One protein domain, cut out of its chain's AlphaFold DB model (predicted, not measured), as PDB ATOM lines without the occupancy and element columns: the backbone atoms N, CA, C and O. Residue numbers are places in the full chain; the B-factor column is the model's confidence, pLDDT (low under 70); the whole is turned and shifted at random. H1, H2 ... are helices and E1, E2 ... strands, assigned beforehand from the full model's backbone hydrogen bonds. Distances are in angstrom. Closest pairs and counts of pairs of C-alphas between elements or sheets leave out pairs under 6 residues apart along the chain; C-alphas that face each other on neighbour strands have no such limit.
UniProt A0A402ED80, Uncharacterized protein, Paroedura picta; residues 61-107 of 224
ATOM      1  N   ASP A  61      42.467   5.895  27.659       58.91
ATOM      2  CA  ASP A  61      42.715   4.503  28.022       58.91
ATOM      3  C   ASP A  61      41.464   3.632  27.750       58.91
ATOM      4  O   ASP A  61      40.807   3.105  28.648       58.91
ATOM      5  N   TYR A  62      41.093   3.486  26.475       63.94
ATOM      6  CA  TYR A  62      39.961   2.721  25.963       63.94
ATOM      7  C   TYR A  62      40.111   1.251  26.354       63.94
ATOM      8  O   TYR A  62      39.115   0.541  26.483       63.94
ATOM      9  N   ARG A  63      41.348   0.804  26.614       70.75
ATOM     10  CA  ARG A  63      41.652  -0.494  27.218       70.75
ATOM     11  C   ARG A  63      41.071  -0.593  28.631       70.75
ATOM     12  O   ARG A  63      40.333  -1.532  28.903       70.75
ATOM     13  N   MET A  64      41.316   0.394  29.494       70.69
ATOM     14  CA  MET A  64      40.744   0.435  30.848       70.69
ATOM     15  C   MET A  64      39.218   0.534  30.840       70.69
ATOM     16  O   MET A  64      38.556  -0.045  31.703       70.69
ATOM     17  N   TYR A  65      38.647   1.274  29.888       72.31
ATOM     18  CA  TYR A  65      37.197   1.335  29.709       72.31
ATOM     19  C   TYR A  65      36.630  -0.024  29.269       72.31
ATOM     20  O   TYR A  65      35.678  -0.520  29.870       72.31
ATOM     21  N   GLY A  66      37.262  -0.683  28.294       77.75
ATOM     22  CA  GLY A  66      36.892  -2.030  27.856       77.75
ATOM     23  C   GLY A  66      36.970  -3.062  28.985       77.75
ATOM     24  O   GLY A  66      36.030  -3.826  29.195       77.75
ATOM     25  N   GLU A  67      38.038  -3.043  29.782       81.19
ATOM     26  CA  GLU A  67      38.177  -3.910  30.961       81.19
ATOM     27  C   GLU A  67      37.082  -3.660  32.007       81.19
ATOM     28  O   GLU A  67      36.573  -4.605  32.619       81.19
ATOM     29  N   GLN A  68      36.676  -2.402  32.190       79.81
ATOM     30  CA  GLN A  68      35.563  -2.051  33.066       79.81
ATOM     31  C   GLN A  68      34.231  -2.591  32.531       79.81
ATOM     32  O   GLN A  68      33.485  -3.197  33.303       79.81
ATOM     33  N   LEU A  69      33.938  -2.443  31.232       79.88
ATOM     34  CA  LEU A  69      32.750  -3.056  30.621       79.88
ATOM     35  C   LEU A  69      32.751  -4.572  30.780       79.88
ATOM     36  O   LEU A  69      31.729  -5.142  31.157       79.88
ATOM     37  N   LEU A  70      33.896  -5.219  30.559       83.12
ATOM     38  CA  LEU A  70      34.034  -6.661  30.728       83.12
ATOM     39  C   LEU A  70      33.731  -7.088  32.167       83.12
ATOM     40  O   LEU A  70      33.055  -8.091  32.387       83.12
ATOM     41  N   ARG A  71      34.220  -6.331  33.156       84.00
ATOM     42  CA  ARG A  71      33.953  -6.600  34.574       84.00
ATOM     43  C   ARG A  71      32.473  -6.438  34.909       84.00
ATOM     44  O   ARG A  71      31.924  -7.300  35.587       84.00
ATOM     45  N   MET A  72      31.834  -5.369  34.430       83.44
ATOM     46  CA  MET A  72      30.399  -5.144  34.639       83.44
ATOM     47  C   MET A  72      29.567  -6.256  34.006       83.44
ATOM     48  O   MET A  72      28.677  -6.799  34.650       83.44
ATOM     49  N   ALA A  73      29.890  -6.640  32.775       82.75
ATOM     50  CA  ALA A  73      29.173  -7.687  32.072       82.75
ATOM     51  C   ALA A  73      29.324  -9.056  32.749       82.75
ATOM     52  O   ALA A  73      28.330  -9.751  32.923       82.75
ATOM     53  N   LYS A  74      30.527  -9.394  33.236       84.44
ATOM     54  CA  LYS A  74      30.751 -10.584  34.075       84.44
ATOM     55  C   LYS A  74      29.970 -10.533  35.391       84.44
ATOM     56  O   LYS A  74      29.443 -11.549  35.816       84.44
ATOM     57  N   ALA A  75      29.891  -9.369  36.039       84.81
ATOM     58  CA  ALA A  75      29.127  -9.206  37.277       84.81
ATOM     59  C   ALA A  75      27.609  -9.355  37.064       84.81
ATOM     60  O   ALA A  75      26.901  -9.766  37.979       84.81
ATOM     61  N   LEU A  76      27.126  -9.028  35.863       83.12
ATOM     62  CA  LEU A  76      25.730  -9.165  35.448       83.12
ATOM     63  C   LEU A  76      25.430 -10.505  34.750       83.12
ATOM     64  O   LEU A  76      24.325 -10.673  34.245       83.12
ATOM     65  N   ASP A  77      26.397 -11.427  34.717       81.31
ATOM     66  CA  ASP A  77      26.304 -12.738  34.058       81.31
ATOM     67  C   ASP A  77      25.861 -12.656  32.581       81.31
ATOM     68  O   ASP A  77      25.089 -13.469  32.076       81.31
ATOM     69  N   LEU A  78      26.329 -11.618  31.878       82.81
ATOM     70  CA  LEU A  78      26.060 -11.420  30.455       82.81
ATOM     71  C   LEU A  78      27.031 -12.250  29.605       82.81
ATOM     72  O   LEU A  78      28.237 -12.258  29.858       82.81
ATOM     73  N   ASP A  79      26.517 -12.879  28.546       76.75
ATOM     74  CA  ASP A  79      27.325 -13.608  27.563       76.75
ATOM     75  C   ASP A  79      28.123 -12.630  26.684       76.75
ATOM     76  O   ASP A  79      27.625 -12.082  25.700       76.75
ATOM     77  N   VAL A  80      29.361 -12.335  27.086       75.25
ATOM     78  CA  VAL A  80      30.232 -11.391  26.378       75.25
ATOM     79  C   VAL A  80      30.998 -12.098  25.274       75.25
ATOM     80  O   VAL A  80      31.907 -12.889  25.532       75.25
ATOM     81  N   SER A  81      30.723 -11.712  24.031       74.12
ATOM     82  CA  SER A  81      31.529 -12.125  22.885       74.12
ATOM     83  C   SER A  81      32.671 -11.134  22.661       74.12
ATOM     84  O   SER A  81      32.475 -10.022  22.166       74.12
ATOM     85  N   THR A  82      33.898 -11.534  22.994       60.91
ATOM     86  CA  THR A  82      35.097 -10.819  22.538       60.91
ATOM     87  C   THR A  82      35.407 -11.258  21.114       60.91
ATOM     88  O   THR A  82      35.852 -12.386  20.886       60.91
ATOM     89  N   SER A  83      35.157 -10.382  20.144       59.12
ATOM     90  CA  SER A  83      35.494 -10.665  18.753       59.12
ATOM     91  C   SER A  83      36.999 -10.476  18.547       59.12
ATOM     92  O   SER A  83      37.465  -9.367  18.299       59.12
ATOM     93  N   ASP A  84      37.767 -11.564  18.631       55.75
ATOM     94  CA  ASP A  84      39.151 -11.636  18.124       55.75
ATOM     95  C   ASP A  84      39.163 -12.000  16.626       55.75
ATOM     96  O   ASP A  84      39.980 -12.776  16.123       55.75
ATOM     97  N   ALA A  85      38.187 -11.483  15.875       57.31
ATOM     98  CA  ALA A  85      38.152 -11.651  14.434       57.31
ATOM     99  C   ALA A  85      39.170 -10.697  13.803       57.31
ATOM    100  O   ALA A  85      38.821  -9.645  13.266       57.31
ATOM    101  N   ARG A  86      40.454 -11.068  13.858       59.56
ATOM    102  CA  ARG A  86      41.485 -10.370  13.091       59.56
ATOM    103  C   ARG A  86      41.082 -10.407  11.610       59.56
ATOM    104  O   ARG A  86      40.848 -11.500  11.078       59.56
ATOM    105  N   PRO A  87      40.999  -9.254  10.922       63.44
ATOM    106  CA  PRO A  87      40.654  -9.242   9.511       63.44
ATOM    107  C   PRO A  87      41.647 -10.102   8.721       63.44
ATOM    108  O   PRO A  87      42.858  -9.880   8.791       63.44
ATOM    109  N   LYS A  88      41.146 -11.101   7.981       64.19
ATOM    110  CA  LYS A  88      41.982 -11.989   7.148       64.19
ATOM    111  C   LYS A  88      42.628 -11.240   5.976       64.19
ATOM    112  O   LYS A  88      43.656 -11.671   5.455       64.19
ATOM    113  N   ASP A  89      42.043 -10.111   5.583       73.56
ATOM    114  CA  ASP A  89      42.518  -9.297   4.473       73.56
ATOM    115  C   ASP A  89      43.717  -8.437   4.875       73.56
ATOM    116  O   ASP A  89      43.663  -7.650   5.819       73.56
ATOM    117  N   LYS A  90      44.793  -8.524   4.083       74.12
ATOM    118  CA  LYS A  90      46.065  -7.807   4.307       74.12
ATOM    119  C   LYS A  90      45.927  -6.278   4.357       74.12
ATOM    120  O   LYS A  90      46.796  -5.598   4.897       74.12
ATOM    121  N   ILE A  91      44.870  -5.734   3.749       73.31
ATOM    122  CA  ILE A  91      44.567  -4.296   3.751       73.31
ATOM    123  C   ILE A  91      43.937  -3.905   5.092       73.31
ATOM    124  O   ILE A  91      44.393  -2.966   5.739       73.31
ATOM    125  N   LEU A  92      42.952  -4.676   5.555       66.56
ATOM    126  CA  LEU A  92      42.283  -4.440   6.831       66.56
ATOM    127  C   LEU A  92      43.231  -4.707   8.010       66.56
ATOM    128  O   LEU A  92      43.256  -3.931   8.959       66.56
ATOM    129  N   SER A  93      44.108  -5.710   7.930       63.75
ATOM    130  CA  SER A  93      45.099  -5.969   8.983       63.75
ATOM    131  C   SER A  93      46.094  -4.819   9.193       63.75
ATOM    132  O   SER A  93      46.677  -4.722  10.267       63.75
ATOM    133  N   ARG A  94      46.318  -3.969   8.178       64.81
ATOM    134  CA  ARG A  94      47.153  -2.758   8.294       64.81
ATOM    135  C   ARG A  94      46.394  -1.574   8.886       64.81
ATOM    136  O   ARG A  94      46.999  -0.779   9.587       64.81
ATOM    137  N   LEU A  95      45.098  -1.457   8.597       63.53
ATOM    138  CA  LEU A  95      44.256  -0.372   9.112       63.53
ATOM    139  C   LEU A  95      43.855  -0.596  10.577       63.53
ATOM    140  O   LEU A  95      43.752   0.361  11.334       63.53
ATOM    141  N   TYR A  96      43.673  -1.855  10.979       61.47
ATOM    142  CA  TYR A  96      43.191  -2.234  12.311       61.47
ATOM    143  C   TYR A  96      44.277  -2.871  13.193       61.47
ATOM    144  O   TYR A  96      43.971  -3.555  14.166       61.47
ATOM    145  N   SER A  97      45.563  -2.669  12.878       59.03
ATOM    146  CA  SER A  97      46.684  -3.305  13.592       59.03
ATOM    147  C   SER A  97      46.784  -2.932  15.077       59.03
ATOM    148  O   SER A  97      47.427  -3.660  15.825       59.03
ATOM    149  N   ASN A  98      46.155  -1.828  15.495       57.75
ATOM    150  CA  ASN A  98      46.137  -1.331  16.877       57.75
ATOM    151  C   ASN A  98      44.720  -1.190  17.454       57.75
ATOM    152  O   ASN A  98      44.537  -0.529  18.474       57.75
ATOM    153  N   THR A  99      43.698  -1.753  16.808       56.75
ATOM    154  CA  THR A  99      42.335  -1.617  17.328       56.75
ATOM    155  C   THR A  99      42.164  -2.556  18.522       56.75
ATOM    156  O   THR A  99      42.368  -3.761  18.361       56.75
ATOM    157  N   PRO A 100      41.823  -2.040  19.717       58.38
ATOM    158  CA  PRO A 100      41.568  -2.892  20.868       58.38
ATOM    159  C   PRO A 100      40.412  -3.845  20.552       58.38
ATOM    160  O   PRO A 100      39.480  -3.482  19.827       58.38
ATOM    161  N   SER A 101      40.487  -5.069  21.080       61.94
ATOM    162  CA  SER A 101      39.454  -6.089  20.900       61.94
ATOM    163  C   SER A 101      38.084  -5.502  21.231       61.94
ATOM    164  O   SER A 101      37.864  -5.005  22.335       61.94
ATOM    165  N   ASN A 102      37.170  -5.530  20.261       62.84
ATOM    166  CA  ASN A 102      35.839  -4.974  20.453       62.84
ATOM    167  C   ASN A 102      35.028  -5.939  21.331       62.84
ATOM    168  O   ASN A 102      34.884  -7.124  21.012       62.84
ATOM    169  N   ILE A 103      34.559  -5.434  22.469       66.25
ATOM    170  CA  ILE A 103      33.730  -6.172  23.416       66.25
ATOM    171  C   ILE A 103      32.282  -5.969  22.988       66.25
ATOM    172  O   ILE A 103      31.730  -4.883  23.166       66.25
ATOM    173  N   ALA A 104      31.664  -7.010  22.433       71.69
ATOM    174  CA  ALA A 104      30.243  -6.985  22.127       71.69
ATOM    175  C   ALA A 104      29.458  -7.437  23.365       71.69
ATOM    176  O   ALA A 104      29.607  -8.572  23.825       71.69
ATOM    177  N   LEU A 105      28.637  -6.538  23.906       74.56
ATOM    178  CA  LEU A 105      27.666  -6.883  24.939       74.56
ATOM    179  C   LEU A 105      26.362  -7.366  24.293       74.56
ATOM    180  O   LEU A 105      25.930  -6.769  23.301       74.56
ATOM    181  N   PRO A 106      25.719  -8.410  24.842       73.12
ATOM    182  CA  PRO A 106      24.438  -8.877  24.341       73.12
ATOM    183  C   PRO A 106      23.365  -7.812  24.588       73.12
ATOM    184  O   PRO A 106      23.333  -7.161  25.638       73.12
ATOM    185  N   ILE A 107      22.476  -7.629  23.610       73.31
ATOM    186  CA  ILE A 107      21.293  -6.784  23.781       73.31
ATOM    187  C   ILE A 107      20.348  -7.525  24.730       73.31
ATOM    188  O   ILE A 107      20.054  -8.700  24.541       73.31
TER     189      ILE A 107
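AT A GLANCE: This is residues 61 to 107 of the 224 residues of an uncharacterized protein of Paroedura picta (UniProt A0A402ED80). A long, open loop of chain is pinched by a small two-stranded ribbon, E1 and E2, and the longer helix H1 lies beside the ribbon on its E2 side. Beyond the ribbon the chain runs out and folds back through the short helix H2, and residues 88 to 94, of which 92 to 94 belong to H2, stick out free at that end. The printed part has 47 residues, with two named helices and two named strands in the order H1, E1, H2, E2; the sheet has the order E1 - E2 and is antiparallel, and the class is mixed, helices and strands. The whole is loose, with a radius of gyration of the C-alphas of 12.6 A, and elongated, spanning 37 by 22 by 13 A.

IN THESE COORDINATES: Begin at Asp 61 and find C-alpha 62 at (39.961, 2.721, 25.963); there H1 starts, residues 62 to 75, and it runs 19.7 A to C-alpha 75 at (29.127, -9.206, 37.277). After a tight link of 5 residues you reach E1, residues 81 to 83. A short link of 8 residues leads on to H2, residues 92 to 95, which starts at C-alpha 92 at (42.283, -4.440, 6.831). Another short link, of 6 residues, brings you to E2, residues 102 to 104, which ends at C-alpha 104 at (30.243, -6.985, 22.127).

HOW THE PARTS SIT: Look first at E1 and E2, antiparallel neighbours with 151 degrees between their N-to-C directions. C-alphas 82 and 103 face each other at 4.9 A. Across the pair, N 104 and O 81 are 3.1 A apart and N 81 and O 104 are 3.3 A apart, both within hydrogen-bond range. Next compare H1 with E2: their closest C-alphas are those of Gly 66 and Ile 103, 6.8 A apart, and their centres are 9.8 A apart. Within 10 A, H1 has 9 pairs of C-alphas with E2 and 2 with E1, made by its residues 63 to 73. H1 and H2 are apart. In H1 every O i to N i+4 pair is within hydrogen-bond range; H2, with four residues, is too short for such a pair, and its one O i to N i+3 pair is within range.

THE WHOLE: The two C-alphas farthest apart are those of Ala 75 and Ile 91, 37.2 A, while those of Asp 61 and Ile 107, the first and last printed, are 24.6 A apart. The printed part has no cut, and no link between its named elements is long. In the B-factor column you will find a mean pLDDT of the printed part of 70.4; 21 residues are under 70, namely 61 to 62, 82 to 88 and 92 to 103.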